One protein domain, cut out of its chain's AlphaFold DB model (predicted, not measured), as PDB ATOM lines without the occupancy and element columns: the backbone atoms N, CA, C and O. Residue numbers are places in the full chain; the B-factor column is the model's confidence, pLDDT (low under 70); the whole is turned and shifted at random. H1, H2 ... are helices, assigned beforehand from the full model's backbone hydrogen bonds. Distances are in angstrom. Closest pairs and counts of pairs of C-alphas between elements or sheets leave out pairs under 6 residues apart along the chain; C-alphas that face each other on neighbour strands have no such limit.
ATOM      1  N   LEU A  72      -8.685 -49.890 -17.564       51.53
ATOM      2  CA  LEU A  72      -8.785 -49.159 -16.302       51.53
ATOM      3  C   LEU A  72      -9.943 -49.831 -15.557       51.53
ATOM      4  O   LEU A  72     -11.034 -49.919 -16.141       51.53
ATOM      5  N   PRO A  73      -9.762 -50.333 -14.324       50.25
ATOM      6  CA  PRO A  73     -10.916 -50.502 -13.473       50.25
ATOM      7  C   PRO A  73     -11.638 -49.163 -13.557       50.25
ATOM      8  O   PRO A  73     -11.030 -48.110 -13.363       50.25
ATOM      9  N   VAL A  74     -12.931 -49.182 -13.848       51.19
ATOM     10  CA  VAL A  74     -13.808 -48.001 -13.782       51.19
ATOM     11  C   VAL A  74     -13.834 -47.409 -12.342       51.19
ATOM     12  O   VAL A  74     -14.582 -46.487 -12.046       51.19
ATOM     13  N   GLU A  75     -12.962 -47.904 -11.458       54.00
ATOM     14  CA  GLU A  75     -12.790 -47.633 -10.043       54.00
ATOM     15  C   GLU A  75     -11.461 -46.950  -9.684       54.00
ATOM     16  O   GLU A  75     -11.106 -46.935  -8.506       54.00
ATOM     17  N   ASP A  76     -10.707 -46.365 -10.627       66.06
ATOM     18  CA  ASP A  76      -9.677 -45.404 -10.202       66.06
ATOM     19  C   ASP A  76     -10.379 -44.146  -9.665       66.06
ATOM     20  O   ASP A  76     -10.685 -43.189 -10.388       66.06
ATOM     21  N   ALA A  77     -10.715 -44.210  -8.376       74.75
ATOM     22  CA  ALA A  77     -11.471 -43.198  -7.661       74.75
ATOM     23  C   ALA A  77     -10.795 -41.827  -7.753       74.75
ATOM     24  O   ALA A  77     -11.494 -40.816  -7.788       74.75
ATOM     25  N   ALA A  78      -9.462 -41.785  -7.865       79.75
ATOM     26  CA  ALA A  78      -8.726 -40.539  -8.026       79.75
ATOM     27  C   ALA A  78      -9.016 -39.894  -9.388       79.75
ATOM     28  O   ALA A  78      -9.327 -38.705  -9.447       79.75
ATOM     29  N   LEU A  79      -8.999 -40.674 -10.476       79.50
ATOM     30  CA  LEU A  79      -9.327 -40.167 -11.813       79.50
ATOM     31  C   LEU A  79     -10.788 -39.709 -11.897       79.50
ATOM     32  O   LEU A  79     -11.078 -38.632 -12.420       79.50
ATOM     33  N   VAL A  80     -11.715 -40.515 -11.372       81.69
ATOM     34  CA  VAL A  80     -13.144 -40.177 -11.385       81.69
ATOM     35  C   VAL A  80     -13.428 -38.943 -10.520       81.69
ATOM     36  O   VAL A  80     -14.205 -38.088 -10.947       81.69
ATOM     37  N   SER A  81     -12.788 -38.809  -9.350       83.62
ATOM     38  CA  SER A  81     -12.900 -37.610  -8.501       83.62
ATOM     39  C   SER A  81     -12.378 -36.377  -9.225       83.62
ATOM     40  O   SER A  81     -13.104 -35.394  -9.345       83.62
ATOM     41  N   ALA A  82     -11.180 -36.462  -9.813       86.56
ATOM     42  CA  ALA A  82     -10.581 -35.352 -10.544       86.56
ATOM     43  C   ALA A  82     -11.482 -34.867 -11.689       86.56
ATOM     44  O   ALA A  82     -11.647 -33.665 -11.866       86.56
ATOM     45  N   ILE A  83     -12.118 -35.783 -12.435       88.00
ATOM     46  CA  ILE A  83     -13.079 -35.421 -13.490       88.00
ATOM     47  C   ILE A  83     -14.320 -34.741 -12.899       88.00
ATOM     48  O   ILE A  83     -14.785 -33.747 -13.455       88.00
ATOM     49  N   ARG A  84     -14.869 -35.254 -11.789       86.56
ATOM     50  CA  ARG A  84     -16.054 -34.668 -11.135       86.56
ATOM     51  C   ARG A  84     -15.794 -33.267 -10.589       86.56
ATOM     52  O   ARG A  84     -16.694 -32.440 -10.654       86.56
ATOM     53  N   GLU A  85     -14.599 -33.008 -10.072       89.75
ATOM     54  CA  GLU A  85     -14.218 -31.704  -9.514       89.75
ATOM     55  C   GLU A  85     -14.152 -30.608 -10.580       89.75
ATOM     56  O   GLU A  85     -14.536 -29.468 -10.325       89.75
ATOM     57  N   VAL A  86     -13.685 -30.945 -11.784       89.00
ATOM     58  CA  VAL A  86     -13.519 -29.969 -12.869       89.00
ATOM     59  C   VAL A  86     -14.712 -29.902 -13.816       89.00
ATOM     60  O   VAL A  86     -14.897 -28.884 -14.477       89.00
ATOM     61  N   TRP A  87     -15.540 -30.944 -13.918       92.06
ATOM     62  CA  TRP A  87     -16.654 -30.965 -14.865       92.06
ATOM     63  C   TRP A  87     -17.852 -30.131 -14.381       92.06
ATOM     64  O   TRP A  87     -18.443 -30.389 -13.340       92.06
ATOM     65  N   ASN A  88     -18.282 -29.169 -15.202       91.00
ATOM     66  CA  ASN A  88     -19.419 -28.278 -14.911       91.00
ATOM     67  C   ASN A  88     -20.796 -28.836 -15.341       91.00
ATOM     68  O   ASN A  88     -21.782 -28.103 -15.335       91.00
ATOM     69  N   GLY A  89     -20.862 -30.092 -15.789       88.31
ATOM     70  CA  GLY A  89     -22.095 -30.740 -16.235       88.31
ATOM     71  C   GLY A  89     -22.502 -30.496 -17.694       88.31
ATOM     72  O   GLY A  89     -23.402 -31.186 -18.170       88.31
ATOM     73  N   THR A  90     -21.859 -29.585 -18.441       90.44
ATOM     74  CA  THR A  90     -22.264 -29.313 -19.835       90.44
ATOM     75  C   THR A  90     -21.593 -30.257 -20.847       90.44
ATOM     76  O   THR A  90     -20.457 -30.704 -20.623       90.44
ATOM     77  N   PRO A  91     -22.257 -30.566 -21.981       85.56
ATOM     78  CA  PRO A  91     -21.665 -31.356 -23.063       85.56
ATOM     79  C   PRO A  91     -20.414 -30.711 -23.670       85.56
ATOM     80  O   PRO A  91     -19.440 -31.405 -23.969       85.56
ATOM     81  N   GLU A  92     -20.412 -29.385 -23.823       88.62
ATOM     82  CA  GLU A  92     -19.299 -28.627 -24.405       88.62
ATOM     83  C   GLU A  92     -18.048 -28.762 -23.533       88.62
ATOM     84  O   GLU A  92     -16.946 -28.992 -24.037       88.62
ATOM     85  N   HIS A  93     -18.217 -28.697 -22.209       90.44
ATOM     86  CA  HIS A  93     -17.105 -28.862 -21.287       90.44
ATOM     87  C   HIS A  93     -16.603 -30.306 -21.256       90.44
ATOM     88  O   HIS A  93     -15.395 -30.524 -21.248       90.44
ATOM     89  N   ALA A  94     -17.497 -31.296 -21.321       84.00
ATOM     90  CA  ALA A  94     -17.094 -32.696 -21.422       84.00
ATOM     91  C   ALA A  94     -16.225 -32.951 -22.670       84.00
ATOM     92  O   ALA A  94     -15.207 -33.643 -22.592       84.00
ATOM     93  N   GLN A  95     -16.577 -32.351 -23.813       82.75
ATOM     94  CA  GLN A  95     -15.773 -32.445 -25.035       82.75
ATOM     95  C   GLN A  95     -14.403 -31.776 -24.885       82.75
ATOM     96  O   GLN A  95     -13.393 -32.373 -25.274       82.75
ATOM     97  N   ALA A  96     -14.358 -30.575 -24.300       89.06
ATOM     98  CA  ALA A  96     -13.114 -29.853 -24.046       89.06
ATOM     99  C   ALA A  96     -12.191 -30.626 -23.087       89.06
ATOM    100  O   ALA A  96     -11.018 -30.843 -23.397       89.06
ATOM    101  N   LEU A  97     -12.734 -31.129 -21.975       90.00
ATOM    102  CA  LEU A  97     -12.001 -31.915 -20.985       90.00
ATOM    103  C   LEU A  97     -11.424 -33.193 -21.608       90.00
ATOM    104  O   LEU A  97     -10.243 -33.505 -21.455       90.00
ATOM    105  N   ALA A  98     -12.236 -33.900 -22.397       84.88
ATOM    106  CA  ALA A  98     -11.793 -35.095 -23.098       84.88
ATOM    107  C   ALA A  98     -10.689 -34.790 -24.128       84.88
ATOM    108  O   ALA A  98      -9.775 -35.598 -24.313       84.88
ATOM    109  N   ALA A  99     -10.744 -33.636 -24.804       81.44
ATOM    110  CA  ALA A  99      -9.683 -33.198 -25.708       81.44
ATOM    111  C   ALA A  99      -8.373 -32.915 -24.956       81.44
ATOM    112  O   ALA A  99      -7.320 -33.380 -25.395       81.44
ATOM    113  N   MET A 100      -8.437 -32.245 -23.800       89.06
ATOM    114  CA  MET A 100      -7.269 -31.986 -22.949       89.06
ATOM    115  C   MET A 100      -6.618 -33.279 -22.455       89.06
ATOM    116  O   MET A 100      -5.407 -33.439 -22.596       89.06
ATOM    117  N   ILE A 101      -7.406 -34.235 -21.952       85.19
ATOM    118  CA  ILE A 101      -6.894 -35.532 -21.477       85.19
ATOM    119  C   ILE A 101      -6.193 -36.290 -22.615       85.19
ATOM    120  O   ILE A 101      -5.091 -36.813 -22.437       85.19
ATOM    121  N   ARG A 102      -6.782 -36.310 -23.819       80.44
ATOM    122  CA  ARG A 102      -6.154 -36.942 -24.994       80.44
ATOM    123  C   ARG A 102      -4.857 -36.249 -25.408       80.44
ATOM    124  O   ARG A 102      -3.898 -36.937 -25.758       80.44
ATOM    125  N   ALA A 103      -4.817 -34.918 -25.367       77.06
ATOM    126  CA  ALA A 103      -3.618 -34.144 -25.673       77.06
ATOM    127  C   ALA A 103      -2.503 -34.401 -24.646       77.06
ATOM    128  O   ALA A 103      -1.370 -34.683 -25.035       77.06
ATOM    129  N   ALA A 104      -2.835 -34.411 -23.353       81.38
ATOM    130  CA  ALA A 104      -1.905 -34.763 -22.282       81.38
ATOM    131  C   ALA A 104      -1.350 -36.186 -22.467       81.38
ATOM    132  O   ALA A 104      -0.138 -36.388 -22.427       81.38
ATOM    133  N   GLY A 105      -2.208 -37.158 -22.791       77.81
ATOM    134  CA  GLY A 105      -1.775 -38.520 -23.116       77.81
ATOM    135  C   GLY A 105      -0.918 -38.607 -24.386       77.81
ATOM    136  O   GLY A 105      -0.048 -39.466 -24.498       77.81
ATOM    137  N   ALA A 106      -1.121 -37.727 -25.371       71.69
ATOM    138  CA  ALA A 106      -0.235 -37.620 -26.531       71.69
ATOM    139  C   ALA A 106       1.151 -37.080 -26.160       71.69
ATOM    140  O   ALA A 106       2.147 -37.637 -26.616       71.69
ATOM    141  N   ALA A 107       1.215 -36.058 -25.309       67.25
ATOM    142  CA  ALA A 107       2.474 -35.502 -24.824       67.25
ATOM    143  C   ALA A 107       3.253 -36.509 -23.959       67.25
ATOM    144  O   ALA A 107       4.443 -36.718 -24.185       67.25
ATOM    145  N   ALA A 108       2.575 -37.202 -23.039       67.38
ATOM    146  CA  ALA A 108       3.188 -38.232 -22.198       67.38
ATOM    147  C   ALA A 108       3.814 -39.369 -23.029       67.38
ATOM    148  O   ALA A 108       4.932 -39.793 -22.752       67.38
ATOM    149  N   ARG A 109       3.154 -39.792 -24.119       63.38
ATOM    150  CA  ARG A 109       3.693 -40.787 -25.069       63.38
ATOM    151  C   ARG A 109       4.994 -40.350 -25.754       63.38
ATOM    152  O   ARG A 109       5.778 -41.211 -26.137       63.38
ATOM    153  N   ILE A 110       5.207 -39.046 -25.951       63.41
ATOM    154  CA  ILE A 110       6.441 -38.508 -26.549       63.41
ATOM    155  C   ILE A 110       7.571 -38.487 -25.517       63.41
ATOM    156  O   ILE A 110       8.709 -38.756 -25.874       63.41
ATOM    157  N   ALA A 111       7.261 -38.186 -24.256       52.41
ATOM    158  CA  ALA A 111       8.254 -38.063 -23.190       52.41
ATOM    159  C   ALA A 111       8.780 -39.410 -22.649       52.41
ATOM    160  O   ALA A 111       9.803 -39.429 -21.976       52.41
ATOM    161  N   MET A 112       8.080 -40.521 -22.907       50.47
ATOM    162  CA  MET A 112       8.430 -41.863 -22.411       50.47
ATOM    163  C   MET A 112       9.167 -42.747 -23.439       50.47
ATOM    164  O   MET A 112       9.383 -43.929 -23.171       50.47
ATOM    165  N   ASN A 113       9.537 -42.194 -24.597       43.12
ATOM    166  CA  ASN A 113      10.372 -42.827 -25.629       43.12
ATOM    167  C   ASN A 113      11.742 -42.153 -25.691       43.12
ATOM    168  O   ASN A 113      12.706 -42.852 -26.076       43.12
TER     169      ASN A 113
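What this domain is: This is residues 72 to 113 of the 113 residues of an uncharacterized protein of Acidovorax citrulli (UniProt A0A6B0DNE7). The long helix H2 and the shorter helix H1 make an open V, with the bend at the turn of residues 87 to 90 and the far end of H2 sticking out. The printed part has 42 residues, with two named helices in the order H1, H2 and no named strand; the class is all helix. The whole is loose, with a radius of gyration of the C-alphas of 12.0 A and spans of 36 by 24 by 13 A.

Where its parts are: Find C-alpha 91 at (-21.665, -31.356, -23.063); from there H2, residues 91 to 111, runs 30.7 A to C-alpha 111 at (8.254, -38.063, -23.190). Then look at C-alpha 77 at (-11.471, -43.198, -7.661), where H1, residues 77 to 86, begins its 14.4 A.

How they stand to each other: H2 and H1 are near each other, with 6 pairs of C-alphas within 10 A and the closest at 8.3 A. A tight link of 4 residues joins them. In both helices every O i to N i+4 pair is within hydrogen-bond range.

The domain as a whole: The C-alphas of Gly 89 and Asn 113, the two farthest apart, are 35.9 A apart. Residues 99 to 113, of which 99 to 111 belong to H2, stand free. The printed part has no cut. Confidence is low, with pLDDT under 70, at residues 72 to 76 and 107 to 113.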